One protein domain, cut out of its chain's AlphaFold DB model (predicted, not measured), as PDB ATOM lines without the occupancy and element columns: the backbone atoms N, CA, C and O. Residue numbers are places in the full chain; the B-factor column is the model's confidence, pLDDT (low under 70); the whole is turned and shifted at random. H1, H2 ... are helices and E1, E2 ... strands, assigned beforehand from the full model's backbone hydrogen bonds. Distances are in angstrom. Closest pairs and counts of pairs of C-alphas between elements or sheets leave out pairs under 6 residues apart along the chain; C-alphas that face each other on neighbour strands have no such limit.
ATOM      1  N   LEU A   4      55.792 -43.426 -67.396       81.94
ATOM      2  CA  LEU A   4      56.676 -42.639 -68.266       81.94
ATOM      3  C   LEU A   4      58.012 -43.326 -68.531       81.94
ATOM      4  O   LEU A   4      58.567 -43.209 -69.615       81.94
ATOM      5  N   SER A   5      58.495 -44.103 -67.566       85.06
ATOM      6  CA  SER A   5      59.732 -44.870 -67.706       85.06
ATOM      7  C   SER A   5      59.615 -46.005 -68.728       85.06
ATOM      8  O   SER A   5      60.624 -46.605 -69.072       85.06
ATOM      9  N   ALA A   6      58.401 -46.318 -69.198       85.44
ATOM     10  CA  ALA A   6      58.193 -47.225 -70.323       85.44
ATOM     11  C   ALA A   6      58.425 -46.553 -71.686       85.44
ATOM     12  O   ALA A   6      58.578 -47.261 -72.673       85.44
ATOM     13  N   TYR A   7      58.442 -45.216 -71.738       87.56
ATOM     14  CA  TYR A   7      58.562 -44.447 -72.978       87.56
ATOM     15  C   TYR A   7      59.853 -43.624 -73.050       87.56
ATOM     16  O   TYR A   7      60.301 -43.310 -74.144       87.56
ATOM     17  N   GLY A   8      60.473 -43.279 -71.917       84.69
ATOM     18  CA  GLY A   8      61.656 -42.423 -71.919       84.69
ATOM     19  C   GLY A   8      62.433 -42.387 -70.606       84.69
ATOM     20  O   GLY A   8      62.154 -43.128 -69.657       84.69
ATOM     21  N   VAL A   9      63.427 -41.499 -70.557       85.06
ATOM     22  CA  VAL A   9      64.280 -41.272 -69.381       85.06
ATOM     23  C   VAL A   9      63.750 -40.082 -68.587       85.06
ATOM     24  O   VAL A   9      63.622 -38.989 -69.129       85.06
ATOM     25  N   VAL A  10      63.456 -40.295 -67.301       84.38
ATOM     26  CA  VAL A  10      62.945 -39.256 -66.389       84.38
ATOM     27  C   VAL A  10      64.107 -38.457 -65.791       84.38
ATOM     28  O   VAL A  10      65.036 -39.048 -65.236       84.38
ATOM     29  N   GLY A  11      64.029 -37.128 -65.841       81.12
ATOM     30  CA  GLY A  11      65.008 -36.196 -65.275       81.12
ATOM     31  C   GLY A  11      64.365 -35.011 -64.545       81.12
ATOM     32  O   GLY A  11      63.143 -34.863 -64.518       81.12
ATOM     33  N   LYS A  12      65.199 -34.165 -63.928       74.38
ATOM     34  CA  LYS A  12      64.790 -32.895 -63.308       74.38
ATOM     35  C   LYS A  12      65.400 -31.735 -64.095       74.38
ATOM     36  O   LYS A  12      66.620 -31.574 -64.073       74.38
ATOM     37  N   GLY A  13      64.550 -30.950 -64.747       62.44
ATOM     38  CA  GLY A  13      64.929 -29.783 -65.539       62.44
ATOM     39  C   GLY A  13      64.737 -28.459 -64.799       62.44
ATOM     40  O   GLY A  13      64.388 -28.419 -63.615       62.44
ATOM     41  N   SER A  14      64.940 -27.352 -65.515       56.78
ATOM     42  CA  SER A  14      64.890 -25.977 -64.977       56.78
ATOM     43  C   SER A  14      63.503 -25.544 -64.472       56.78
ATOM     44  O   SER A  14      63.400 -24.518 -63.803       56.78
ATOM     45  N   GLY A  15      62.442 -26.300 -64.783       54.78
ATOM     46  CA  GLY A  15      61.053 -25.940 -64.473       54.78
ATOM     47  C   GLY A  15      60.129 -27.103 -64.100       54.78
ATOM     48  O   GLY A  15      58.932 -26.878 -63.947       54.78
ATOM     49  N   GLY A  16      60.641 -28.329 -63.941       70.69
ATOM     50  CA  GLY A  16      59.806 -29.498 -63.654       70.69
ATOM     51  C   GLY A  16      60.521 -30.835 -63.836       70.69
ATOM     52  O   GLY A  16      61.754 -30.911 -63.799       70.69
ATOM     53  N   TYR A  17      59.727 -31.891 -64.015       79.88
ATOM     54  CA  TYR A  17      60.224 -33.203 -64.422       79.88
ATOM     55  C   TYR A  17      60.142 -33.326 -65.941       79.88
ATOM     56  O   TYR A  17      59.102 -33.042 -66.535       79.88
ATOM     57  N   GLU A  18      61.236 -33.758 -66.552       87.25
ATOM     58  CA  GLU A  18      61.365 -33.932 -67.999       87.25
ATOM     59  C   GLU A  18      61.422 -35.423 -68.332       87.25
ATOM     60  O   GLU A  18      61.968 -36.224 -67.566       87.25
ATOM     61  N   VAL A  19      60.851 -35.798 -69.474       89.00
ATOM     62  CA  VAL A  19      60.957 -37.138 -70.051       89.00
ATOM     63  C   VAL A  19      61.468 -37.006 -71.473       89.00
ATOM     64  O   VAL A  19      60.776 -36.454 -72.323       89.00
ATOM     65  N   THR A  20      62.665 -37.520 -71.731       90.94
ATOM     66  CA  THR A  20      63.234 -37.587 -73.085       90.94
ATOM     67  C   THR A  20      62.894 -38.931 -73.716       90.94
ATOM     68  O   THR A  20      63.111 -39.974 -73.089       90.94
ATOM     69  N   PHE A  21      62.378 -38.908 -74.944       91.44
ATOM     70  CA  PHE A  21      62.020 -40.110 -75.700       91.44
ATOM     71  C   PHE A  21      63.139 -40.503 -76.677       91.44
ATOM     72  O   PHE A  21      64.040 -39.701 -76.944       91.44
ATOM     73  N   PRO A  22      63.115 -41.735 -77.218       90.94
ATOM     74  CA  PRO A  22      63.946 -42.085 -78.360       90.94
ATOM     75  C   PRO A  22      63.712 -41.129 -79.547       90.94
ATOM     76  O   PRO A  22      62.574 -40.692 -79.754       90.94
ATOM     77  N   PRO A  23      64.760 -40.821 -80.337       88.06
ATOM     78  CA  PRO A  23      64.633 -39.961 -81.511       88.06
ATOM     79  C   PRO A  23      63.572 -40.469 -82.491       88.06
ATOM     80  O   PRO A  23      63.486 -41.670 -82.734       88.06
ATOM     81  N   ASP A  24      62.809 -39.542 -83.073       88.12
ATOM     82  CA  ASP A  24      61.827 -39.798 -84.134       88.12
ATOM     83  C   ASP A  24      60.692 -40.792 -83.781       88.12
ATOM     84  O   ASP A  24      60.000 -41.275 -84.676       88.12
ATOM     85  N   GLU A  25      60.456 -41.104 -82.496       89.88
ATOM     86  CA  GLU A  25      59.397 -42.048 -82.092       89.88
ATOM     87  C   GLU A  25      58.112 -41.375 -81.585       89.88
ATOM     88  O   GLU A  25      57.022 -41.674 -82.069       89.88
ATOM     89  N   ILE A  26      58.220 -40.514 -80.570       93.06
ATOM     90  CA  ILE A  26      57.061 -39.901 -79.891       93.06
ATOM     91  C   ILE A  26      57.157 -38.384 -79.958       93.06
ATOM     92  O   ILE A  26      56.210 -37.724 -80.375       93.06
ATOM     93  N   ALA A  27      58.283 -37.844 -79.501       94.00
ATOM     94  CA  ALA A  27      58.580 -36.423 -79.403       94.00
ATOM     95  C   ALA A  27      60.054 -36.248 -79.018       94.00
ATOM     96  O   ALA A  27      60.689 -37.215 -78.601       94.00
ATOM     97  N   ASP A  28      60.572 -35.024 -79.045       92.81
ATOM     98  CA  ASP A  28      61.892 -34.755 -78.462       92.81
ATOM     99  C   ASP A  28      61.839 -34.895 -76.928       92.81
ATOM    100  O   ASP A  28      62.718 -35.493 -76.300       92.81
ATOM    101  N   MET A  29      60.780 -34.357 -76.310       92.00
ATOM    102  CA  MET A  29      60.629 -34.318 -74.856       92.00
ATOM    103  C   MET A  29      59.171 -34.134 -74.421       92.00
ATOM    104  O   MET A  29      58.352 -33.572 -75.146       92.00
ATOM    105  N   ALA A  30      58.856 -34.554 -73.194       92.62
ATOM    106  CA  ALA A  30      57.666 -34.133 -72.467       92.62
ATOM    107  C   ALA A  30      58.020 -33.483 -71.120       92.62
ATOM    108  O   ALA A  30      58.833 -34.007 -70.358       92.62
ATOM    109  N   ASN A  31      57.359 -32.371 -70.810       91.50
ATOM    110  CA  ASN A  31      57.427 -31.683 -69.526       91.50
ATOM    111  C   ASN A  31      56.200 -32.027 -68.686       91.50
ATOM    112  O   ASN A  31      55.067 -31.901 -69.154       91.50
ATOM    113  N   LEU A  32      56.420 -32.416 -67.433       90.38
ATOM    114  CA  LEU A  32      55.347 -32.735 -66.500       90.38
ATOM    115  C   LEU A  32      55.112 -31.603 -65.517       90.38
ATOM    116  O   LEU A  32      56.009 -31.206 -64.772       90.38
ATOM    117  N   VAL A  33      53.862 -31.153 -65.475       89.25
ATOM    118  CA  VAL A  33      53.367 -30.190 -64.498       89.25
ATOM    119  C   VAL A  33      52.456 -30.930 -63.533       89.25
ATOM    120  O   VAL A  33      51.491 -31.579 -63.939       89.25
ATOM    121  N   GLY A  34      52.780 -30.860 -62.248       87.44
ATOM    122  CA  GLY A  34      52.067 -31.583 -61.208       87.44
ATOM    123  C   GLY A  34      52.736 -31.439 -59.850       87.44
ATOM    124  O   GLY A  34      53.744 -30.743 -59.704       87.44
ATOM    125  N   SER A  35      52.189 -32.127 -58.857       83.19
ATOM    126  CA  SER A  35      52.744 -32.187 -57.508       83.19
ATOM    127  C   SER A  35      52.699 -33.613 -56.966       83.19
ATOM    128  O   SER A  35      51.952 -34.463 -57.447       83.19
ATOM    129  N   GLU A  36      53.490 -33.896 -55.930       79.62
ATOM    130  CA  GLU A  36      53.448 -35.206 -55.266       79.62
ATOM    131  C   GLU A  36      52.090 -35.495 -54.607       79.62
ATOM    132  O   GLU A  36      51.741 -36.654 -54.406       79.62
ATOM    133  N   HIS A  37      51.335 -34.447 -54.259       82.31
ATOM    134  CA  HIS A  37      50.087 -34.560 -53.504       82.31
ATOM    135  C   HIS A  37      48.876 -34.697 -54.429       82.31
ATOM    136  O   HIS A  37      47.944 -35.434 -54.122       82.31
ATOM    137  N   GLU A  38      48.899 -33.993 -55.559       82.12
ATOM    138  CA  GLU A  38      47.749 -33.859 -56.459       82.12
ATOM    139  C   GLU A  38      47.955 -34.597 -57.794       82.12
ATOM    140  O   GLU A  38      47.022 -34.731 -58.580       82.12
ATOM    141  N   GLY A  39      49.153 -35.142 -58.035       86.06
ATOM    142  CA  GLY A  39      49.469 -35.920 -59.230       86.06
ATOM    143  C   GLY A  39      49.856 -35.056 -60.430       86.06
ATOM    144  O   GLY A  39      50.372 -33.949 -60.281       86.06
ATOM    145  N   ILE A  40      49.674 -35.603 -61.635       89.25
ATOM    146  CA  ILE A  40      50.001 -34.931 -62.900       89.25
ATOM    147  C   ILE A  40      48.785 -34.131 -63.367       89.25
ATOM    148  O   ILE A  40      47.714 -34.700 -63.545       89.25
ATOM    149  N   PHE A  41      48.979 -32.836 -63.612       88.94
ATOM    150  CA  PHE A  41      47.957 -31.924 -64.136       88.94
ATOM    151  C   PHE A  41      48.047 -31.736 -65.639       88.94
ATOM    152  O   PHE A  41      47.039 -31.525 -66.302       88.94
ATOM    153  N   CYS A  42      49.266 -31.756 -66.169       90.06
ATOM    154  CA  CYS A  42      49.518 -31.525 -67.577       90.06
ATOM    155  C   CYS A  42      50.819 -32.205 -67.996       90.06
ATOM    156  O   CYS A  42      51.790 -32.274 -67.233       90.06
ATOM    157  N   ILE A  43      50.820 -32.700 -69.229       93.62
ATOM    158  CA  ILE A  43      52.004 -33.185 -69.921       93.62
ATOM    159  C   ILE A  43      52.123 -32.351 -71.190       93.62
ATOM    160  O   ILE A  43      51.329 -32.515 -72.112       93.62
ATOM    161  N   ARG A  44      53.116 -31.464 -71.243       93.12
ATOM    162  CA  ARG A  44      53.412 -30.693 -72.451       93.12
ATOM    163  C   ARG A  44      54.413 -31.460 -73.297       93.12
ATOM    164  O   ARG A  44      55.523 -31.713 -72.833       93.12
ATOM    165  N   VAL A  45      54.034 -31.808 -74.520       93.50
ATOM    166  CA  VAL A  45      54.887 -32.541 -75.462       93.50
ATOM    167  C   VAL A  45      55.543 -31.555 -76.425       93.50
ATOM    168  O   VAL A  45      54.863 -30.743 -77.042       93.50
ATOM    169  N   GLU A  46      56.865 -31.611 -76.554       91.75
ATOM    170  CA  GLU A  46      57.628 -30.744 -77.449       91.75
ATOM    171  C   GLU A  46      58.007 -31.479 -78.731       91.75
ATOM    172  O   GLU A  46      58.652 -32.524 -78.676       91.75
ATOM    173  N   ARG A  47      57.644 -30.894 -79.883       91.12
ATOM    174  CA  ARG A  47      57.910 -31.448 -81.224       91.12
ATOM    175  C   ARG A  47      57.395 -32.893 -81.349       91.12
ATOM    176  O   ARG A  47      58.195 -33.808 -81.531       91.12
ATOM    177  N   PRO A  48      56.073 -33.116 -81.216       91.75
ATOM    178  CA  PRO A  48      55.504 -34.449 -81.362       91.75
ATOM    179  C   PRO A  48      55.777 -35.010 -82.761       91.75
ATOM    180  O   PRO A  48      55.668 -34.312 -83.771       91.75
ATOM    181  N   VAL A  49      56.104 -36.296 -82.815       92.19
ATOM    182  CA  VAL A  49      56.243 -37.052 -84.055       92.19
ATOM    183  C   VAL A  49      54.904 -37.718 -84.326       92.19
ATOM    184  O   VAL A  49      54.560 -38.728 -83.713       92.19
ATOM    185  N   TYR A  50      54.114 -37.132 -85.225       86.19
ATOM    186  CA  TYR A  50      52.769 -37.615 -85.531       86.19
ATOM    187  C   TYR A  50      52.811 -39.011 -86.169       86.19
ATOM    188  O   TYR A  50      53.030 -39.177 -87.367       86.19
ATOM    189  N   GLY A  51      52.590 -40.028 -85.340       89.62
ATOM    190  CA  GLY A  51      52.644 -41.434 -85.713       89.62
ATOM    191  C   GLY A  51      51.941 -42.323 -84.691       89.62
ATOM    192  O   GLY A  51      51.371 -41.853 -83.705       89.62
ATOM    193  N   ASP A  52      51.972 -43.633 -84.934       92.44
ATOM    194  CA  ASP A  52      51.253 -44.609 -84.108       92.44
ATOM    195  C   ASP A  52      51.741 -44.627 -82.650       92.44
ATOM    196  O   ASP A  52      50.931 -44.683 -81.722       92.44
ATOM    197  N   SER A  53      53.055 -44.491 -82.443       93.25
ATOM    198  CA  SER A  53      53.672 -44.423 -81.114       93.25
ATOM    199  C   SER A  53      53.213 -43.198 -80.323       93.25
ATOM    200  O   SER A  53      52.861 -43.322 -79.150       93.25
ATOM    201  N   PHE A  54      53.148 -42.024 -80.961       93.62
ATOM    202  CA  PHE A  54      52.638 -40.812 -80.323       93.62
ATOM    203  C   PHE A  54      51.151 -40.932 -79.977       93.62
ATOM    204  O   PHE A  54      50.768 -40.648 -78.844       93.62
ATOM    205  N   ARG A  55      50.316 -41.426 -80.902       95.12
ATOM    206  CA  ARG A  55      48.885 -41.659 -80.641       95.12
ATOM    207  C   ARG A  55      48.673 -42.624 -79.480       95.12
ATOM    208  O   ARG A  55      47.818 -42.398 -78.628       95.12
ATOM    209  N   GLU A  56      49.462 -43.693 -79.420       95.69
ATOM    210  CA  GLU A  56      49.406 -44.657 -78.325       95.69
ATOM    211  C   GLU A  56      49.816 -44.045 -76.984       95.69
ATOM    212  O   GLU A  56      49.133 -44.257 -75.978       95.69
ATOM    213  N   PHE A  57      50.904 -43.272 -76.969       95.50
ATOM    214  CA  PHE A  57      51.346 -42.530 -75.795       95.50
ATOM    215  C   PHE A  57      50.263 -41.559 -75.309       95.50
ATOM    216  O   PHE A  57      49.881 -41.612 -74.139       95.50
ATOM    217  N   ALA A  58      49.736 -40.724 -76.208       95.38
ATOM    218  CA  ALA A  58      48.748 -39.702 -75.896       95.38
ATOM    219  C   ALA A  58      47.448 -40.323 -75.370       95.38
ATOM    220  O   ALA A  58      47.005 -39.978 -74.275       95.38
ATOM    221  N   PHE A  59      46.901 -41.322 -76.069       96.31
ATOM    222  CA  PHE A  59      45.684 -42.016 -75.647       96.31
ATOM    223  C   PHE A  59      45.836 -42.650 -74.257       96.31
ATOM    224  O   PHE A  59      44.985 -42.480 -73.383       96.31
ATOM    225  N   LYS A  60      46.960 -43.332 -74.000       95.81
ATOM    226  CA  LYS A  60      47.216 -43.923 -72.680       95.81
ATOM    227  C   LYS A  60      47.441 -42.866 -71.599       95.81
ATOM    228  O   LYS A  60      47.065 -43.105 -70.452       95.81
ATOM    229  N   ALA A  61      48.046 -41.724 -71.925       95.06
ATOM    230  CA  ALA A  61      48.212 -40.616 -70.988       95.06
ATOM    231  C   ALA A  61      46.855 -40.005 -70.606       95.06
ATOM    232  O   ALA A  61      46.581 -39.854 -69.415       95.06
ATOM    233  N   MET A  62      45.984 -39.760 -71.591       94.75
ATOM    234  CA  MET A  62      44.605 -39.308 -71.381       94.75
ATOM    235  C   MET A  62      43.848 -40.263 -70.452       94.75
ATOM    236  O   MET A  62      43.332 -39.836 -69.423       94.75
ATOM    237  N   GLN A  63      43.863 -41.571 -70.737       94.06
ATOM    238  CA  GLN A  63      43.188 -42.574 -69.904       94.06
ATOM    239  C   GLN A  63      43.762 -42.670 -68.487       94.06
ATOM    240  O   GLN A  63      43.022 -42.810 -67.517       94.06
ATOM    241  N   LYS A  64      45.092 -42.646 -68.353       93.62
ATOM    242  CA  LYS A  64      45.757 -42.872 -67.068       93.62
ATOM    243  C   LYS A  64      45.611 -41.690 -66.116       93.62
ATOM    244  O   LYS A  64      45.533 -41.904 -64.907       93.62
ATOM    245  N   PHE A  65      45.650 -40.475 -66.651       90.94
ATOM    246  CA  PHE A  65      45.724 -39.247 -65.862       90.94
ATOM    247  C   PHE A  65      44.460 -38.386 -65.965       90.94
ATOM    248  O   PHE A  65      44.397 -37.350 -65.316       90.94
ATOM    249  N   GLY A  66      43.458 -38.803 -66.746       90.69
ATOM    250  CA  GLY A  66      42.241 -38.018 -66.965       90.69
ATOM    251  C   GLY A  66      42.505 -36.721 -67.732       90.69
ATOM    252  O   GLY A  66      41.851 -35.717 -67.474       90.69
ATOM    253  N   LEU A  67      43.498 -36.724 -68.628       92.94
ATOM    254  CA  LEU A  67      43.913 -35.541 -69.385       92.94
ATOM    255  C   LEU A  67      43.108 -35.389 -70.678       92.94
ATOM    256  O   LEU A  67      42.658 -36.370 -71.272       92.94
ATOM    257  N   ILE A  68      43.007 -34.141 -71.126       93.50
ATOM    258  CA  ILE A  68      42.500 -33.740 -72.438       93.50
ATOM    259  C   ILE A  68      43.708 -33.459 -73.331       93.50
ATOM    260  O   ILE A  68      44.693 -32.877 -72.873       93.50
ATOM    261  N   LEU A  69      43.645 -33.891 -74.587       94.44
ATOM    262  CA  LEU A  69      44.696 -33.663 -75.572       94.44
ATOM    263  C   LEU A  69      44.267 -32.556 -76.530       94.44
ATOM    264  O   LEU A  69      43.161 -32.603 -77.054       94.44
ATOM    265  N   PHE A  70      45.147 -31.595 -76.767       92.31
ATOM    266  CA  PHE A  70      44.972 -30.526 -77.744       92.31
ATOM    267  C   PHE A  70      46.344 -30.094 -78.269       92.31
ATOM    268  O   PHE A  70      47.354 -30.306 -77.589       92.31
ATOM    269  N   ASP A  71      46.403 -29.544 -79.480       88.88
ATOM    270  CA  ASP A  71      47.603 -28.881 -79.996       88.88
ATOM    271  C   ASP A  71      47.692 -27.421 -79.527       88.88
ATOM    272  O   ASP A  71      46.708 -26.811 -79.113       88.88
ATOM    273  N   ASP A  72      48.891 -26.841 -79.616       84.00
ATOM    274  CA  ASP A  72      49.150 -25.464 -79.180       84.00
ATOM    275  C   ASP A  72      48.353 -24.407 -79.981       84.00
ATOM    276  O   ASP A  72      48.233 -23.273 -79.512       84.00
ATOM    277  N   ALA A  73      47.825 -24.742 -81.166       86.06
ATOM    278  CA  ALA A  73      46.974 -23.863 -81.967       86.06
ATOM    279  C   ALA A  73      45.473 -24.030 -81.659       86.06
ATOM    280  O   ALA A  73      44.676 -23.245 -82.163       86.06
ATOM    281  N   LEU A  74      45.096 -24.978 -80.786       86.06
ATOM    282  CA  LEU A  74      43.708 -25.343 -80.483       86.06
ATOM    283  C   LEU A  74      42.899 -25.703 -81.740       86.06
ATOM    284  O   LEU A  74      41.693 -25.460 -81.800       86.06
ATOM    285  N   GLU A  75      43.541 -26.319 -82.734       88.25
ATOM    286  CA  GLU A  75      42.834 -26.812 -83.917       88.25
ATOM    287  C   GLU A  75      41.888 -27.953 -83.519       88.25
ATOM    288  O   GLU A  75      40.694 -27.911 -83.823       88.25
ATOM    289  N   ASP A  76      42.408 -28.930 -82.768       88.75
ATOM    290  CA  ASP A  76      41.667 -30.100 -82.310       88.75
ATOM    291  C   ASP A  76      41.702 -30.250 -80.783       88.75
ATOM    292  O   ASP A  76      42.745 -30.115 -80.139       88.75
ATOM    293  N   ILE A  77      40.573 -30.662 -80.198       92.31
ATOM    294  CA  ILE A  77      40.532 -31.185 -78.828       92.31
ATOM    295  C   ILE A  77      40.043 -32.631 -78.835       92.31
ATOM    296  O   ILE A  77      38.986 -32.938 -79.382       92.31
ATOM    297  N   TYR A  78      40.764 -33.510 -78.144       94.38
ATOM    298  CA  TYR A  78      40.398 -34.908 -77.948       94.38
ATOM    299  C   TYR A  78      40.099 -35.190 -76.475       94.38
ATOM    300  O   TYR A  78      40.904 -34.892 -75.586       94.38
ATOM    301  N   ILE A  79      38.963 -35.838 -76.221       95.00
ATOM    302  CA  ILE A  79      38.566 -36.339 -74.900       95.00
ATOM    303  C   ILE A  79      38.312 -37.843 -74.960       95.00
ATOM    304  O   ILE A  79      37.889 -38.364 -75.988       95.00
ATOM    305  N   ILE A  80      38.529 -38.557 -73.855       94.50
ATOM    306  CA  ILE A  80      38.076 -39.951 -73.755       94.50
ATOM    307  C   ILE A  80      36.544 -39.963 -73.740       94.50
ATOM    308  O   ILE A  80      35.940 -39.115 -73.093       94.50
ATOM    309  N   ASN A  81      35.908 -40.935 -74.391       88.88
ATOM    310  CA  ASN A  81      34.443 -40.994 -74.514       88.88
ATOM    311  C   ASN A  81      33.666 -41.100 -73.197       88.88
ATOM    312  O   ASN A  81      32.476 -40.806 -73.124       88.88
ATOM    313  N   THR A  82      34.340 -41.493 -72.120       85.62
ATOM    314  CA  THR A  82      33.769 -41.468 -70.772       85.62
ATOM    315  C   THR A  82      33.823 -40.089 -70.108       85.62
ATOM    316  O   THR A  82      33.247 -39.923 -69.036       85.62
ATOM    317  N   SER A  83      34.540 -39.127 -70.691       86.06
ATOM    318  CA  SER A  83      34.678 -37.758 -70.193       86.06
ATOM    319  C   SER A  83      33.563 -36.863 -70.732       86.06
ATOM    320  O   SER A  83      33.044 -37.074 -71.828       86.06
ATOM    321  N   SER A  84      33.191 -35.840 -69.966       85.81
ATOM    322  CA  SER A  84      32.144 -34.905 -70.369       85.81
ATOM    323  C   SER A  84      32.745 -33.699 -71.086       85.81
ATOM    324  O   SER A  84      33.641 -33.044 -70.562       85.81
ATOM    325  N   ILE A  85      32.190 -33.327 -72.244       85.88
ATOM    326  CA  ILE A  85      32.524 -32.048 -72.906       85.88
ATOM    327  C   ILE A  85      32.225 -30.859 -71.976       85.88
ATOM    328  O   ILE A  85      32.897 -29.836 -72.054       85.88
ATOM    329  N   ALA A  86      31.259 -30.997 -71.059       84.56
ATOM    330  CA  ALA A  86      30.921 -29.948 -70.095       84.56
ATOM    331  C   ALA A  86      32.046 -29.650 -69.084       84.56
ATOM    332  O   ALA A  86      31.964 -28.644 -68.383       84.56
ATOM    333  N   ASP A  87      33.077 -30.498 -69.014       82.25
ATOM    334  CA  ASP A  87      34.259 -30.266 -68.183       82.25
ATOM    335  C   ASP A  87      35.245 -29.281 -68.845       82.25
ATOM    336  O   ASP A  87      36.166 -28.789 -68.192       82.25
ATOM    337  N   ILE A  88      35.048 -28.954 -70.132       85.62
ATOM    338  CA  ILE A  88      35.839 -27.959 -70.862       85.62
ATOM    339  C   ILE A  88      35.188 -26.578 -70.690       85.62
ATOM    340  O   ILE A  88      33.998 -26.424 -70.983       85.62
ATOM    341  N   PRO A  89      35.937 -25.544 -70.256       86.38
ATOM    342  CA  PRO A  89      35.413 -24.183 -70.182       86.38
ATOM    343  C   PRO A  89      34.855 -23.718 -71.531       86.38
ATOM    344  O   PRO A  89      35.504 -23.881 -72.564       86.38
ATOM    345  N   SER A  90      33.679 -23.088 -71.528       83.38
ATOM    346  CA  SER A  90      33.011 -22.670 -72.769       83.38
ATOM    347  C   SER A  90      33.846 -21.691 -73.593       83.38
ATOM    348  O   SER A  90      33.803 -21.740 -74.811       83.38
ATOM    349  N   GLN A  91      34.657 -20.857 -72.937       85.00
ATOM    350  CA  GLN A  91      35.570 -19.931 -73.605       85.00
ATOM    351  C   GLN A  91      36.656 -20.658 -74.396       85.00
ATOM    352  O   GLN A  91      37.117 -20.140 -75.396       85.00
ATOM    353  N   ILE A  92      37.071 -21.851 -73.959       83.50
ATOM    354  CA  ILE A  92      37.999 -22.671 -74.741       83.50
ATOM    355  C   ILE A  92      37.259 -23.269 -75.930       83.50
ATOM    356  O   ILE A  92      37.782 -23.215 -77.029       83.50
ATOM    357  N   LEU A  93      36.032 -23.769 -75.728       86.12
ATOM    358  CA  LEU A  93      35.201 -24.325 -76.805       86.12
ATOM    359  C   LEU A  93      34.910 -23.317 -77.929       86.12
ATOM    360  O   LEU A  93      34.753 -23.726 -79.074       86.12
ATOM    361  N   GLU A  94      34.828 -22.026 -77.604       85.88
ATOM    362  CA  GLU A  94      34.623 -20.934 -78.566       85.88
ATOM    363  C   GLU A  94      35.848 -20.661 -79.456       85.88
ATOM    364  O   GLU A  94      35.684 -20.108 -80.542       85.88
ATOM    365  N   GLU A  95      37.047 -21.066 -79.029       86.81
ATOM    366  CA  GLU A  95      38.316 -20.806 -79.726       86.81
ATOM    367  C   GLU A  95      38.800 -22.005 -80.567       86.81
ATOM    368  O   GLU A  95      39.802 -21.890 -81.264       86.81
ATOM    369  N   ILE A  96      38.112 -23.154 -80.516       87.12
ATOM    370  CA  ILE A  96      38.526 -24.374 -81.236       87.12
ATOM    371  C   ILE A  96      38.109 -24.299 -82.705       87.12
ATOM    372  O   ILE A  96      36.945 -24.028 -83.005       87.12
ATOM    373  N   GLU A  97      39.015 -24.644 -83.620       86.81
ATOM    374  CA  GLU A  97      38.722 -24.627 -85.060       86.81
ATOM    375  C   GLU A  97      37.880 -25.831 -85.521       86.81
ATOM    376  O   GLU A  97      36.857 -25.654 -86.188       86.81
ATOM    377  N   ASN A  98      38.266 -27.056 -85.142       84.88
ATOM    378  CA  ASN A  98      37.632 -28.295 -85.621       84.88
ATOM    379  C   ASN A  98      36.657 -28.928 -84.613       84.88
ATOM    380  O   ASN A  98      35.967 -29.903 -84.925       84.88
ATOM    381  N   GLY A  99      36.558 -28.358 -83.411       86.50
ATOM    382  CA  GLY A  99      35.693 -28.826 -82.330       86.50
ATOM    383  C   GLY A  99      36.290 -29.953 -81.478       86.50
ATOM    384  O   GLY A  99      37.478 -30.265 -81.529       86.50
ATOM    385  N   VAL A 100      35.443 -30.549 -80.632       91.38
ATOM    386  CA  VAL A 100      35.849 -31.604 -79.691       91.38
ATOM    387  C   VAL A 100      35.516 -32.979 -80.255       91.38
ATOM    388  O   VAL A 100      34.355 -33.282 -80.538       91.38
ATOM    389  N   THR A 101      36.524 -33.841 -80.329       93.12
ATOM    390  CA  THR A 101      36.385 -35.242 -80.719       93.12
ATOM    391  C   THR A 101      36.423 -36.141 -79.488       93.12
ATOM    392  O   THR A 101      37.381 -36.153 -78.714       93.12
ATOM    393  N   SER A 102      35.363 -36.926 -79.317       93.75
ATOM    394  CA  SER A 102      35.323 -38.016 -78.347       93.75
ATOM    395  C   SER A 102      36.000 -39.252 -78.939       93.75
ATOM    396  O   SER A 102      35.637 -39.664 -80.040       93.75
ATOM    397  N   VAL A 103      36.981 -39.826 -78.237       94.81
ATOM    398  CA  VAL A 103      37.757 -40.981 -78.711       94.81
ATOM    399  C   VAL A 103      37.627 -42.186 -77.778       94.81
ATOM    400  O   VAL A 103      37.706 -42.063 -76.552       94.81
ATOM    401  N   ASP A 104      37.482 -43.371 -78.373       95.56
ATOM    402  CA  ASP A 104      37.490 -44.676 -77.696       95.56
ATOM    403  C   ASP A 104      38.781 -45.464 -77.977       95.56
ATOM    404  O   ASP A 104      39.070 -46.478 -77.334       95.56
ATOM    405  N   SER A 105      39.586 -45.005 -78.936       95.00
ATOM    406  CA  SER A 105      40.821 -45.645 -79.364       95.00
ATOM    407  C   SER A 105      41.886 -44.637 -79.802       95.00
ATOM    408  O   SER A 105      41.594 -43.543 -80.281       95.00
ATOM    409  N   LYS A 106      43.158 -45.054 -79.744       94.50
ATOM    410  CA  LYS A 106      44.285 -44.251 -80.248       94.50
ATOM    411  C   LYS A 106      44.173 -43.890 -81.736       94.50
ATOM    412  O   LYS A 106      44.765 -42.910 -82.169       94.50
ATOM    413  N   ASN A 107      43.439 -44.679 -82.523       93.69
ATOM    414  CA  ASN A 107      43.342 -44.498 -83.971       93.69
ATOM    415  C   ASN A 107      42.477 -43.294 -84.358       93.69
ATOM    416  O   ASN A 107      42.532 -42.867 -85.505       93.69
ATOM    417  N   GLU A 108      41.688 -42.762 -83.428       92.69
ATOM    418  CA  GLU A 108      40.798 -41.615 -83.645       92.69
ATOM    419  C   GLU A 108      41.487 -40.274 -83.350       92.69
ATOM    420  O   GLU A 108      40.930 -39.219 -83.628       92.69
ATOM    421  N   ILE A 109      42.718 -40.309 -82.831       92.25
ATOM    422  CA  ILE A 109      43.533 -39.122 -82.561       92.25
ATOM    423  C   ILE A 109      44.304 -38.730 -83.827       92.25
ATOM    424  O   ILE A 109      45.049 -39.549 -84.375       92.25
TER     425      ILE A 109
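This is residues 4 to 109 of the 114 residues of an uncharacterized protein of Pseudomonas sp. LTJR-52 (UniProt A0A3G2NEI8). What does the model look like? A twisted four-stranded sheet, E1 to E4, makes one end, and helix H1 packs at its E4 edge, between it and a small two-stranded sheet, E5 and E6, with the short helix H2 at the far end. What is it built of? The printed part has 106 residues with, along the chain, E1 E2 E3 E4 H1 E5 H2 E6; the larger sheet has the order E1 - E2 - E3 - E4, all antiparallel, and E5 and E6 are parallel. The class is mixed, helices and strands, with under half of the residues in named elements. How is it shaped? It is compact, with a radius of gyration of the C-alphas of 13.9 A and spans of 36 by 32 by 24 A.

Where is the larger sheet? E1 is residues 9 to 12, starting at C-alpha 9 (64.280, -41.272, -69.381), and E2 is residues 17 to 20. E3, residues 29 to 35, is 19.2 A long, and E4, residues 39 to 46, is 20.6 A. Where are the other elements? H1 is residues 52 to 65, 19.8 A long, from C-alpha 52 at (51.253, -44.609, -84.108). E5 is residues 77 to 80, H2 residues 90 to 93, and E6 residues 100 to 103, ending at C-alpha 103 (37.757, -40.981, -78.711).

How is the larger sheet joined? E1 to E4 form a meander, each strand the antiparallel neighbour of the one before, and each successive pair is a hairpin. N 11 and O 18 are 2.8 A apart, N 30 and O 19 2.8 A, and N 33 and O 42 2.9 A, within hydrogen-bond range. Where is H1? It is on this sheet, and its closest C-alphas to edge strand E4 are those of Phe 65 and Ile 40, 6.8 A apart. The closest C-alphas of H1 and E5 are those of Gln 63 and Ile 80, 6.9 A apart; every O i to N i+4 pair in H1 is within hydrogen-bond range, and H2 is too short for one. What of E5, H2 and E6? They form a strand-helix-strand unit, two parallel neighbour strands with a helix between them in the chain, and its crossover is right-handed. N 101 and O 77 are 2.8 A apart, and residues 69 to 70 pair antiparallel with residues 77 to 78 of E5.

How large is it? The two C-alphas farthest apart, those of Val 9 and Glu 94, are 37.1 A apart. Is it continuous? The printed part has no cut, and the link H1 to E5, 11 residues, is long. Where is confidence low? The mean pLDDT of the printed part is 88.3, and residues 13 to 15 are under 70.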